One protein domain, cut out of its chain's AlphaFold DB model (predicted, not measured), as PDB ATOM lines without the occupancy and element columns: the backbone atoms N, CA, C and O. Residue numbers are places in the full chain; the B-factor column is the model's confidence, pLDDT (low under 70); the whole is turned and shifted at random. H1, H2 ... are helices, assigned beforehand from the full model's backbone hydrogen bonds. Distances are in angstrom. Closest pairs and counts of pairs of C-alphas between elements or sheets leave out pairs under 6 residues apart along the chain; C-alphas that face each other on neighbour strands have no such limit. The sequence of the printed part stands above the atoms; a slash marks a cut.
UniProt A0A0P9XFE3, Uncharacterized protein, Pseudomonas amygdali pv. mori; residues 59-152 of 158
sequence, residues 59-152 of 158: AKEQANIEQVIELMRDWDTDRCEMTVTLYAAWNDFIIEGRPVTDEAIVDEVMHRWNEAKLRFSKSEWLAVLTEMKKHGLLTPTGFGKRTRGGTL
ATOM      1  N   ALA A  59      84.047 119.482  95.303       96.12
ATOM      2  CA  ALA A  59      84.093 118.199  96.015       96.12
ATOM      3  C   ALA A  59      85.240 117.285  95.535       96.12
ATOM      4  O   ALA A  59      85.855 116.582  96.334       96.12
ATOM      5  N   LYS A  60      85.564 117.327  94.235       94.69
ATOM      6  CA  LYS A  60      86.687 116.575  93.660       94.69
ATOM      7  C   LYS A  60      88.032 117.090  94.172       94.69
ATOM      8  O   LYS A  60      88.893 116.294  94.527       94.69
ATOM      9  N   GLU A  61      88.221 118.405  94.211       94.19
ATOM     10  CA  GLU A  61      89.463 118.988  94.720       94.19
ATOM     11  C   GLU A  61      89.614 118.760  96.222       94.19
ATOM     12  O   GLU A  61      90.701 118.403  96.663       94.19
ATOM     13  N   GLN A  62      88.525 118.868  96.990       95.75
ATOM     14  CA  GLN A  62      88.529 118.540  98.415       95.75
ATOM     15  C   GLN A  62      88.951 117.085  98.655       95.75
ATOM     16  O   GLN A  62      89.781 116.826  99.523       95.75
ATOM     17  N   ALA A  63      88.433 116.143  97.859       95.25
ATOM     18  CA  ALA A  63      88.826 114.738  97.940       95.25
ATOM     19  C   ALA A  63      90.310 114.524  97.592       95.25
ATOM     20  O   ALA A  63      90.985 113.745  98.260       95.25
ATOM     21  N   ASN A  64      90.833 115.228  96.584       93.81
ATOM     22  CA  ASN A  64      92.254 115.163  96.237       93.81
ATOM     23  C   ASN A  64      93.141 115.740  97.351       93.81
ATOM     24  O   ASN A  64      94.160 115.141  97.681       93.81
ATOM     25  N   ILE A  65      92.754 116.877  97.940       94.44
ATOM     26  CA  ILE A  65      93.472 117.499  99.061       94.44
ATOM     27  C   ILE A  65      93.513 116.543 100.257       94.44
ATOM     28  O   ILE A  65      94.589 116.316 100.805       94.44
ATOM     29  N   GLU A  66      92.383 115.931 100.616       95.25
ATOM     30  CA  GLU A  66      92.323 114.961 101.714       95.25
ATOM     31  C   GLU A  66      93.215 113.742 101.443       95.25
ATOM     32  O   GLU A  66      93.976 113.329 102.311       95.25
ATOM     33  N   GLN A  67      93.194 113.201 100.221       95.12
ATOM     34  CA  GLN A  67      94.058 112.076  99.856       95.12
ATOM     35  C   GLN A  67      95.550 112.424  99.947       95.12
ATOM     36  O   GLN A  67      96.337 111.584 100.373       95.12
ATOM     37  N   VAL A  68      95.950 113.648  99.580       94.31
ATOM     38  CA  VAL A  68      97.339 114.110  99.751       94.31
ATOM     39  C   VAL A  68      97.690 114.231 101.235       94.31
ATOM     40  O   VAL A  68      98.758 113.774 101.641       94.31
ATOM     41  N   ILE A  69      96.795 114.800 102.050       93.38
ATOM     42  CA  ILE A  69      96.997 114.927 103.500       93.38
ATOM     43  C   ILE A  69      97.159 113.549 104.142       93.38
ATOM     44  O   ILE A  69      98.122 113.344 104.873       93.38
ATOM     45  N   GLU A  70      96.260 112.605 103.864       95.31
ATOM     46  CA  GLU A  70      96.323 111.250 104.425       95.31
ATOM     47  C   GLU A  70      97.558 110.484 103.938       95.31
ATOM     48  O   GLU A  70      98.210 109.803 104.724       95.31
ATOM     49  N   LEU A  71      97.950 110.644 102.669       94.06
ATOM     50  CA  LEU A  71      99.154 110.006 102.131       94.06
ATOM     51  C   LEU A  71     100.429 110.483 102.836       94.06
ATOM     52  O   LEU A  71     101.330 109.679 103.079       94.06
ATOM     53  N   MET A  72     100.519 111.781 103.131       93.62
ATOM     54  CA  MET A  72     101.738 112.422 103.630       93.62
ATOM     55  C   MET A  72     101.763 112.608 105.154       93.62
ATOM     56  O   MET A  72     102.790 113.022 105.687       93.62
ATOM     57  N   ARG A  73     100.666 112.310 105.865       92.56
ATOM     58  CA  ARG A  73     100.499 112.588 107.305       92.56
ATOM     59  C   ARG A  73     101.628 112.037 108.173       92.56
ATOM     60  O   ARG A  73     102.064 112.718 109.098       92.56
ATOM     61  N   ASP A  74     102.091 110.832 107.856       91.56
ATOM     62  CA  ASP A  74     103.100 110.113 108.642       91.56
ATOM     63  C   ASP A  74     104.522 110.269 108.080       91.56
ATOM     64  O   ASP A  74     105.448 109.575 108.501       91.56
ATOM     65  N   TRP A  75     104.714 111.136 107.084       92.56
ATOM     66  CA  TRP A  75     106.019 111.336 106.467       92.56
ATOM     67  C   TRP A  75     106.845 112.340 107.261       92.56
ATOM     68  O   TRP A  75     106.344 113.353 107.751       92.56
ATOM     69  N   ASP A  76     108.146 112.087 107.338       88.69
ATOM     70  CA  ASP A  76     109.081 113.075 107.852       88.69
ATOM     71  C   ASP A  76     109.302 114.227 106.850       88.69
ATOM     72  O   ASP A  76     108.831 114.230 105.704       88.69
ATOM     73  N   THR A  77     110.025 115.252 107.307       85.00
ATOM     74  CA  THR A  77     110.317 116.437 106.487       85.00
ATOM     75  C   THR A  77     111.165 116.095 105.266       85.00
ATOM     76  O   THR A  77     110.987 116.722 104.223       85.00
ATOM     77  N   ASP A  78     112.060 115.114 105.368       90.00
ATOM     78  CA  ASP A  78     112.996 114.773 104.300       90.00
ATOM     79  C   ASP A  78     112.271 114.067 103.150       90.00
ATOM     80  O   ASP A  78     112.374 114.502 102.002       90.00
ATOM     81  N   ARG A  79     111.420 113.080 103.444       93.12
ATOM     82  CA  ARG A  79     110.564 112.422 102.449       93.12
ATOM     83  C   ARG A  79     109.603 113.404 101.782       93.12
ATOM     84  O   ARG A  79     109.417 113.347 100.560       93.12
ATOM     85  N   CYS A  80     109.012 114.317 102.557       91.50
ATOM     86  CA  CYS A  80     108.190 115.397 102.015       91.50
ATOM     87  C   CYS A  80     108.997 116.279 101.059       91.50
ATOM     88  O   CYS A  80     108.561 116.520  99.934       91.50
ATOM     89  N   GLU A  81     110.185 116.724 101.479       88.56
ATOM     90  CA  GLU A  81     111.057 117.572 100.670       88.56
ATOM     91  C   GLU A  81     111.463 116.894  99.368       88.56
ATOM     92  O   GLU A  81     111.397 117.520  98.305       88.56
ATOM     93  N   MET A  82     111.846 115.620  99.428       93.44
ATOM     94  CA  MET A  82     112.232 114.876  98.241       93.44
ATOM     95  C   MET A  82     111.064 114.747  97.262       93.44
ATOM     96  O   MET A  82     111.193 115.091  96.088       93.44
ATOM     97  N   THR A  83     109.891 114.350  97.758       95.19
ATOM     98  CA  THR A  83     108.694 114.158  96.931       95.19
ATOM     99  C   THR A  83     108.295 115.431  96.190       95.19
ATOM    100  O   THR A  83     108.095 115.406  94.977       95.19
ATOM    101  N   VAL A  84     108.207 116.567  96.886       91.06
ATOM    102  CA  VAL A  84     107.761 117.817  96.246       91.06
ATOM    103  C   VAL A  84     108.823 118.415  95.322       91.06
ATOM    104  O   VAL A  84     108.470 119.039  94.325       91.06
ATOM    105  N   THR A  85     110.112 118.186  95.604       91.62
ATOM    106  CA  THR A  85     111.207 118.601  94.711       91.62
ATOM    107  C   THR A  85     111.166 117.794  93.407       91.62
ATOM    108  O   THR A  85     111.203 118.377  92.326       91.62
ATOM    109  N   LEU A  86     111.012 116.466  93.499       95.00
ATOM    110  CA  LEU A  86     110.852 115.584  92.337       95.00
ATOM    111  C   LEU A  86     109.591 115.916  91.539       95.00
ATOM    112  O   LEU A  86     109.656 115.999  90.317       95.00
ATOM    113  N   TYR A  87     108.461 116.135  92.219       95.19
ATOM    114  CA  TYR A  87     107.199 116.487  91.567       95.19
ATOM    115  C   TYR A  87     107.361 117.758  90.736       95.19
ATOM    116  O   TYR A  87     106.942 117.803  89.582       95.19
ATOM    117  N   ALA A  88     107.991 118.784  91.305       92.00
ATOM    118  CA  ALA A  88     108.175 120.056  90.630       92.00
ATOM    119  C   ALA A  88     109.147 119.947  89.439       92.00
ATOM    120  O   ALA A  88     108.815 120.426  88.357       92.00
ATOM    121  N   ALA A  89     110.278 119.244  89.590       92.88
ATOM    122  CA  ALA A  89     111.206 118.984  88.486       92.88
ATOM    123  C   ALA A  89     110.544 118.190  87.351       92.88
ATOM    124  O   ALA A  89     110.631 118.572  86.187       92.88
ATOM    125  N   TRP A  90     109.819 117.120  87.679       95.88
ATOM    126  CA  TRP A  90     109.075 116.340  86.694       95.88
ATOM    127  C   TRP A  90     107.997 117.192  86.002       95.88
ATOM    128  O   TRP A  90     107.890 117.181  84.775       95.88
ATOM    129  N   ASN A  91     107.240 117.996  86.749       95.81
ATOM    130  CA  ASN A  91     106.229 118.879  86.169       95.81
ATOM    131  C   ASN A  91     106.837 119.906  85.199       95.81
ATOM    132  O   ASN A  91     106.258 120.149  84.143       95.81
ATOM    133  N   ASP A  92     108.013 120.457  85.513       93.19
ATOM    134  CA  ASP A  92     108.723 121.386  84.629       93.19
ATOM    135  C   ASP A  92     109.141 120.722  83.313       93.19
ATOM    136  O   ASP A  92     108.959 121.316  82.253       93.19
ATOM    137  N   PHE A  93     109.605 119.466  83.345       94.19
ATOM    138  CA  PHE A  93     109.895 118.716  82.117       94.19
ATOM    139  C   PHE A  93     108.659 118.573  81.225       94.19
ATOM    140  O   PHE A  93     108.766 118.741  80.011       94.19
ATOM    141  N   ILE A  94     107.488 118.293  81.813       96.44
ATOM    142  CA  ILE A  94     106.232 118.187  81.058       96.44
ATOM    143  C   ILE A  94     105.861 119.544  80.449       96.44
ATOM    144  O   ILE A  94     105.532 119.603  79.265       96.44
ATOM    145  N   ILE A  95     105.946 120.630  81.225       94.31
ATOM    146  CA  ILE A  95     105.650 121.993  80.747       94.31
ATOM    147  C   ILE A  95     106.582 122.389  79.593       94.31
ATOM    148  O   ILE A  95     106.143 123.013  78.630       94.31
ATOM    149  N   GLU A  96     107.858 122.018  79.679       92.94
ATOM    150  CA  GLU A  96     108.884 122.319  78.676       92.94
ATOM    151  C   GLU A  96     108.856 121.359  77.469       92.94
ATOM    152  O   GLU A  96     109.634 121.532  76.533       92.94
ATOM    153  N   GLY A  97     107.993 120.333  77.470       94.44
ATOM    154  CA  GLY A  97     107.950 119.317  76.413       94.44
ATOM    155  C   GLY A  97     109.218 118.456  76.327       94.44
ATOM    156  O   GLY A  97     109.517 117.892  75.273       94.44
ATOM    157  N   ARG A  98     109.989 118.363  77.416       93.25
ATOM    158  CA  ARG A  98     111.221 117.567  77.490       93.25
ATOM    159  C   ARG A  98     110.897 116.083  77.690       93.25
ATOM    160  O   ARG A  98     109.925 115.755  78.372       93.25
ATOM    161  N   PRO A  99     111.731 115.163  77.172       93.19
ATOM    162  CA  PRO A  99     111.606 113.744  77.482       93.19
ATOM    163  C   PRO A  99     111.687 113.491  78.990       93.19
ATOM    164  O   PRO A  99     112.652 113.887  79.642       93.19
ATOM    165  N   VAL A 100     110.676 112.817  79.533       94.75
ATOM    166  CA  VAL A 100     110.586 112.475  80.954       94.75
ATOM    167  C   VAL A 100     111.234 111.108  81.180       94.75
ATOM    168  O   VAL A 100     110.664 110.084  80.803       94.75
ATOM    169  N   THR A 101     112.407 111.088  81.814       96.62
ATOM    170  CA  THR A 101     113.054 109.864  82.316       96.62
ATOM    171  C   THR A 101     113.477 110.041  83.769       96.62
ATOM    172  O   THR A 101     113.677 111.167  84.229       96.62
ATOM    173  N   ASP A 102     113.624 108.934  84.495       96.81
ATOM    174  CA  ASP A 102     113.925 108.971  85.932       96.81
ATOM    175  C   ASP A 102     115.308 109.542  86.189       96.81
ATOM    176  O   ASP A 102     115.482 110.392  87.061       96.81
ATOM    177  N   GLU A 103     116.271 109.161  85.357       95.25
ATOM    178  CA  GLU A 103     117.617 109.706  85.380       95.25
ATOM    179  C   GLU A 103     117.601 111.211  85.120       95.25
ATOM    180  O   GLU A 103     118.248 111.949  85.854       95.25
ATOM    181  N   ALA A 104     116.828 111.687  84.138       93.94
ATOM    182  CA  ALA A 104     116.801 113.106  83.803       93.94
ATOM    183  C   ALA A 104     116.140 113.953  84.901       93.94
ATOM    184  O   ALA A 104     116.627 115.043  85.201       93.94
ATOM    185  N   ILE A 105     115.068 113.453  85.529       94.50
ATOM    186  CA  ILE A 105     114.422 114.122  86.667       94.50
ATOM    187  C   ILE A 105     115.391 114.198  87.852       94.50
ATOM    188  O   ILE A 105     115.570 115.267  88.436       94.50
ATOM    189  N   VAL A 106     116.018 113.076  88.217       94.38
ATOM    190  CA  VAL A 106     116.916 113.024  89.378       94.38
ATOM    191  C   VAL A 106     118.175 113.858  89.143       94.38
ATOM    192  O   VAL A 106     118.576 114.607  90.034       94.38
ATOM    193  N   ASP A 107     118.762 113.805  87.946       91.44
ATOM    194  CA  ASP A 107     119.930 114.618  87.602       91.44
ATOM    195  C   ASP A 107     119.585 116.122  87.613       91.44
ATOM    196  O   ASP A 107     120.381 116.930  88.095       91.44
ATOM    197  N   GLU A 108     118.383 116.523  87.170       89.56
ATOM    198  CA  GLU A 108     117.913 117.910  87.307       89.56
ATOM    199  C   GLU A 108     117.887 118.326  88.785       89.56
ATOM    200  O   GLU A 108     118.479 119.346  89.144       89.56
ATOM    201  N   VAL A 109     117.272 117.521  89.658       89.00
ATOM    202  CA  VAL A 109     117.179 117.813  91.098       89.00
ATOM    203  C   VAL A 109     118.557 117.926  91.754       89.00
ATOM    204  O   VAL A 109     118.799 118.871  92.510       89.00
ATOM    205  N   MET A 110     119.468 116.998  91.460       85.69
ATOM    206  CA  MET A 110     120.793 116.955  92.082       85.69
ATOM    207  C   MET A 110     121.716 118.091  91.626       85.69
ATOM    208  O   MET A 110     122.569 118.519  92.401       85.69
ATOM    209  N   HIS A 111     121.558 118.591  90.396       79.88
ATOM    210  CA  HIS A 111     122.522 119.526  89.808       79.88
ATOM    211  C   HIS A 111     122.002 120.950  89.597       79.88
ATOM    212  O   HIS A 111     122.812 121.860  89.435       79.88
ATOM    213  N   ARG A 112     120.682 121.175  89.564       73.38
ATOM    214  CA  ARG A 112     120.116 122.459  89.096       73.38
ATOM    215  C   ARG A 112     119.196 123.174  90.075       73.38
ATOM    216  O   ARG A 112     118.773 124.286  89.768       73.38
ATOM    217  N   TRP A 113     118.895 122.563  91.220       68.94
ATOM    218  CA  TRP A 113     117.981 123.127  92.218       68.94
ATOM    219  C   TRP A 113     118.723 123.800  93.380       68.94
ATOM    220  O   TRP A 113     118.497 124.978  93.642       68.94
ATOM    221  N   ASN A 114     119.596 123.077  94.094       69.81
ATOM    222  CA  ASN A 114     120.460 123.619  95.158       69.81
ATOM    223  C   ASN A 114     121.485 122.558  95.609       69.81
ATOM    224  O   ASN A 114     121.121 121.390  95.730       69.81
ATOM    225  N   GLU A 115     122.711 122.948  95.971       71.12
ATOM    226  CA  GLU A 115     123.713 122.047  96.574       71.12
ATOM    227  C   GLU A 115     123.218 121.353  97.854       71.12
ATOM    228  O   GLU A 115     123.591 120.214  98.124       71.12
ATOM    229  N   ALA A 116     122.300 121.968  98.608       70.81
ATOM    230  CA  ALA A 116     121.663 121.353  99.775       70.81
ATOM    231  C   ALA A 116     120.946 120.024  99.453       70.81
ATOM    232  O   ALA A 116     120.717 119.220 100.355       70.81
ATOM    233  N   LYS A 117     120.602 119.769  98.182       72.56
ATOM    234  CA  LYS A 117     119.986 118.512  97.720       72.56
ATOM    235  C   LYS A 117     120.975 117.348  97.645       72.56
ATOM    236  O   LYS A 117     120.540 116.200  97.662       72.56
ATOM    237  N   LEU A 118     122.281 117.628  97.649       78.69
ATOM    238  CA  LEU A 118     123.344 116.618  97.692       78.69
ATOM    239  C   LEU A 118     123.433 115.896  99.045       78.69
ATOM    240  O   LEU A 118     124.178 114.927  99.168       78.69
ATOM    241  N   ARG A 119     122.656 116.327 100.053       86.88
ATOM    242  CA  ARG A 119     122.494 115.592 101.318       86.88
ATOM    243  C   ARG A 119     121.802 114.235 101.146       86.88
ATOM    244  O   ARG A 119     121.925 113.403 102.036       86.88
ATOM    245  N   PHE A 120     121.106 114.026 100.025       90.81
ATOM    246  CA  PHE A 120     120.506 112.750  99.640       90.81
ATOM    247  C   PHE A 120     121.235 112.159  98.430       90.81
ATOM    248  O   PHE A 120     121.575 112.861  97.473       90.81
ATOM    249  N   SER A 121     121.447 110.849  98.453       93.62
ATOM    250  CA  SER A 121     122.060 110.088  97.369       93.62
ATOM    251  C   SER A 121     121.127 109.942  96.160       93.62
ATOM    252  O   SER A 121     119.900 109.950  96.277       93.62
ATOM    253  N   LYS A 122     121.710 109.711  94.975       94.50
ATOM    254  CA  LYS A 122     120.957 109.387  93.747       94.50
ATOM    255  C   LYS A 122     120.011 108.194  93.939       94.50
ATOM    256  O   LYS A 122     118.895 108.210  93.429       94.50
ATOM    257  N   SER A 123     120.431 107.178  94.695       96.25
ATOM    258  CA  SER A 123     119.602 106.010  95.015       96.25
ATOM    259  C   SER A 123     118.387 106.355  95.872       96.25
ATOM    260  O   SER A 123     117.310 105.823  95.619       96.25
ATOM    261  N   GLU A 124     118.524 107.262  96.843       96.56
ATOM    262  CA  GLU A 124     117.388 107.722  97.650       96.56
ATOM    263  C   GLU A 124     116.390 108.498  96.783       96.56
ATOM    264  O   GLU A 124     115.187 108.249  96.858       96.56
ATOM    265  N   TRP A 125     116.871 109.381  95.900       96.31
ATOM    266  CA  TRP A 125     116.015 110.100  94.949       96.31
ATOM    267  C   TRP A 125     115.239 109.156  94.025       96.31
ATOM    268  O   TRP A 125     114.026 109.304  93.871       96.31
ATOM    269  N   LEU A 126     115.914 108.159  93.446       97.69
ATOM    270  CA  LEU A 126     115.281 107.158  92.583       97.69
ATOM    271  C   LEU A 126     114.260 106.300  93.340       97.69
ATOM    272  O   LEU A 126     113.196 105.997  92.797       97.69
ATOM    273  N   ALA A 127     114.549 105.935  94.591       97.56
ATOM    274  CA  ALA A 127     113.612 105.193  95.427       97.56
ATOM    275  C   ALA A 127     112.334 106.007  95.686       97.56
ATOM    276  O   ALA A 127     111.233 105.500  95.471       97.56
ATOM    277  N   VAL A 128     112.461 107.289  96.052       97.06
ATOM    278  CA  VAL A 128     111.298 108.172  96.249       97.06
ATOM    279  C   VAL A 128     110.512 108.348  94.949       97.06
ATOM    280  O   VAL A 128     109.292 108.211  94.968       97.06
ATOM    281  N   LEU A 129     111.181 108.580  93.814       97.81
ATOM    282  CA  LEU A 129     110.511 108.719  92.515       97.81
ATOM    283  C   LEU A 129     109.753 107.443  92.116       97.81
ATOM    284  O   LEU A 129     108.629 107.514  91.616       97.81
ATOM    285  N   THR A 130     110.335 106.274  92.385       97.62
ATOM    286  CA  THR A 130     109.690 104.976  92.145       97.62
ATOM    287  C   THR A 130     108.419 104.826  92.978       97.62
ATOM    288  O   THR A 130     107.395 104.388  92.456       97.62
ATOM    289  N   GLU A 131     108.449 105.222  94.254       96.38
ATOM    290  CA  GLU A 131     107.252 105.216  95.099       96.38
ATOM    291  C   GLU A 131     106.213 106.243  94.640       96.38
ATOM    292  O   GLU A 131     105.035 105.903  94.541       96.38
ATOM    293  N   MET A 132     106.622 107.464  94.275       96.62
ATOM    294  CA  MET A 132     105.712 108.499  93.763       96.62
ATOM    295  C   MET A 132     104.871 107.998  92.590       96.62
ATOM    296  O   MET A 132     103.661 108.210  92.565       96.62
ATOM    297  N   LYS A 133     105.486 107.279  91.646       95.56
ATOM    298  CA  LYS A 133     104.805 106.740  90.459       95.56
ATOM    299  C   LYS A 133     103.715 105.712  90.766       95.56
ATOM    300  O   LYS A 133     102.864 105.469  89.914       95.56
ATOM    301  N   LYS A 134     103.698 105.122  91.965       95.25
ATOM    302  CA  LYS A 134     102.606 104.236  92.407       95.25
ATOM    303  C   LYS A 134     101.343 105.013  92.785       95.25
ATOM    304  O   LYS A 134     100.270 104.423  92.893       95.25
ATOM    305  N   HIS A 135     101.452 106.330  92.963       92.94
ATOM    306  CA  HIS A 135     100.362 107.212  93.352       92.94
ATOM    307  C   HIS A 135     100.021 108.172  92.207       92.94
ATOM    308  O   HIS A 135     100.774 109.097  91.906       92.94
ATOM    309  N   GLY A 136      98.835 108.017  91.609       91.25
ATOM    310  CA  GLY A 136      98.384 108.900  90.525       91.25
ATOM    311  C   GLY A 136      98.348 110.387  90.910       91.25
ATOM    312  O   GLY A 136      98.608 111.239  90.072       91.25
ATOM    313  N   LEU A 137      98.110 110.702  92.191       91.19
ATOM    314  CA  LEU A 137      98.143 112.075  92.717       91.19
ATOM    315  C   LEU A 137      99.536 112.714  92.718       91.19
ATOM    316  O   LEU A 137      99.641 113.935  92.686       91.19
ATOM    317  N   LEU A 138     100.595 111.905  92.773       94.81
ATOM    318  CA  LEU A 138     101.981 112.376  92.773       94.81
ATOM    319  C   LEU A 138     102.609 112.321  91.374       94.81
ATOM    320  O   LEU A 138     103.810 112.544  91.230       94.81
ATOM    321  N   THR A 139     101.803 112.040  90.347       95.12
ATOM    322  CA  THR A 139     102.210 112.077  88.943       95.12
ATOM    323  C   THR A 139     101.753 113.404  88.324       95.12
ATOM    324  O   THR A 139     100.552 113.596  88.122       95.12
ATOM    325  N   PRO A 140     102.672 114.346  88.046       95.56
ATOM    326  CA  PRO A 140     102.323 115.644  87.492       95.56
ATOM    327  C   PRO A 140     101.778 115.527  86.068       95.56
ATOM    328  O   PRO A 140     102.105 114.612  85.315       95.56
ATOM    329  N   THR A 141     100.965 116.509  85.684       95.12
ATOM    330  CA  THR A 141     100.325 116.593  84.362       95.12
ATOM    331  C   THR A 141     100.794 117.799  83.545       95.12
ATOM    332  O   THR A 141     100.249 118.055  82.475       95.12
ATOM    333  N   GLY A 142     101.784 118.554  84.035       94.19
ATOM    334  CA  GLY A 142     102.234 119.803  83.414       94.19
ATOM    335  C   GLY A 142     101.353 121.007  83.758       94.19
ATOM    336  O   GLY A 142     101.271 121.961  82.989       94.19
ATOM    337  N   PHE A 143     100.644 120.966  84.889       90.19
ATOM    338  CA  PHE A 143      99.778 122.063  85.321       90.19
ATOM    339  C   PHE A 143     100.577 123.204  85.971       90.19
ATOM    340  O   PHE A 143     101.565 122.979  86.671       90.19
ATOM    341  N   GLY A 144     100.083 124.434  85.813       88.69
ATOM    342  CA  GLY A 144     100.607 125.616  86.496       88.69
ATOM    343  C   GLY A 144     101.726 126.320  85.732       88.69
ATOM    344  O   GLY A 144     101.775 126.305  84.505       88.69
ATOM    345  N   LYS A 145     102.591 127.020  86.471       87.00
ATOM    346  CA  LYS A 145     103.742 127.737  85.912       87.00
ATOM    347  C   LYS A 145     105.016 126.955  86.191       87.00
ATOM    348  O   LYS A 145     105.188 126.450  87.297       87.00
ATOM    349  N   ARG A 146     105.918 126.966  85.213       84.38
ATOM    350  CA  ARG A 146     107.276 126.437  85.333       84.38
ATOM    351  C   ARG A 146     108.018 127.074  86.510       84.38
ATOM    352  O   ARG A 146     107.938 128.297  86.697       84.38
ATOM    353  N   THR A 147     108.731 126.276  87.301       78.75
ATOM    354  CA  THR A 147     109.441 126.796  88.474       78.75
ATOM    355  C   THR A 147     110.625 127.672  88.068       78.75
ATOM    356  O   THR A 147     111.310 127.425  87.082       78.75
ATOM    357  N   ARG A 148     110.883 128.751  88.813       66.06
ATOM    358  CA  ARG A 148     112.019 129.658  88.543       66.06
ATOM    359  C   ARG A 148     113.276 129.312  89.353       66.06
ATOM    360  O   ARG A 148     114.290 129.973  89.180       66.06
ATOM    361  N   GLY A 149     113.187 128.311  90.235       54.72
ATOM    362  CA  GLY A 149     114.279 127.850  91.102       54.72
ATOM    363  C   GLY A 149     115.053 126.646  90.557       54.72
ATOM    364  O   GLY A 149     116.186 126.434  90.968       54.72
ATOM    365  N   GLY A 150     114.472 125.888  89.620       48.56
ATOM    366  CA  GLY A 150     115.200 124.929  88.795       48.56
ATOM    367  C   GLY A 150     115.720 125.637  87.548       48.56
ATOM    368  O   GLY A 150     114.952 126.281  86.834       48.56
ATOM    369  N   THR A 151     117.017 125.508  87.272       46.41
ATOM    370  CA  THR A 151     117.771 126.188  86.198       46.41
ATOM    371  C   THR A 151     118.312 127.564  86.604       46.41
ATOM    372  O   THR A 151     117.693 128.603  86.379       46.41
ATOM    373  N   LEU A 152     119.558 127.565  87.102       41.81
ATOM    374  CA  LEU A 152     120.548 128.569  86.691       41.81
ATOM    375  C   LEU A 152     120.371 128.784  85.186       41.81
ATOM    376  O   LEU A 152     120.512 127.824  84.432       41.81
TER     377      LEU A 152
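This is residues 59 to 152 of the 158 residues of an uncharacterized protein of Pseudomonas amygdali pv. mori (UniProt A0A0P9XFE3). A long helix, H2, runs through the middle, with H3 and H5 packed across it and on each other, while H1 lies off to one side as an arm and short H4 sits at the opposite end. After H5, residues 133 to 152, with no named element, come back past H2 on the side of H1 and then cross over H2. The printed part has 94 residues with five named helices, in chain order H1 to H5, and no named strand; the class is all helix. It is compact, with a radius of gyration of the C-alphas of 13.3 A and spans of 39 by 29 by 21 A.

Find C-alpha 77 at (110.317, 116.437, 106.487); from there H2, residues 77 to 95, runs 26.7 A to C-alpha 95 at (105.650, 121.993, 80.747). H3 is residues 102 to 112, 15.2 A, and H5 is residues 122 to 132, 15.3 A. H4, residues 115 to 119, is 8.1 A long. H1, residues 59 to 72, begins at (84.093, 118.199, 96.015) and runs 20.1 A.

Start at the hub, H3. It touches H2 at residues 85 to 93 alone, about perpendicular at 75 degrees; look at the C-alphas of Trp 90 and Ile 105, the closest, 5.8 A apart. H5 touches H2 at residues 79 to 86 alone, about perpendicular at 77 degrees, closest at the C-alphas of Thr 83 and Val 128, 6.6 A. H3 and H5 touch at a steep tilt of 57 degrees, opposite ways, with the C-alphas of Val 106 and Trp 125 closest, 6.4 A. H4 and H3 only just touch, and only at the corner, with 3 pairs of C-alphas within 8 A, the closest Met 110 and Lys 117 at 5.9 A. H1 is close to H2 but not clearly touching: the C-alphas of Met 72 and Cys 80, the closest, are 7.3 A apart. H1 is apart from H3, H4 and H5. In H1, H2, H3 and H5 every O i to N i+4 pair is within hydrogen-bond range; in H4 0 of 1 is, beside 2 of 2 O i to N i+3 pairs.

The two C-alphas farthest apart, Ala 59 and Glu 115, are 39.8 A apart. The printed part has no cut, and no link between helices is long. Look for pLDDT under 70 at residues 113 to 114 and 148 to 152.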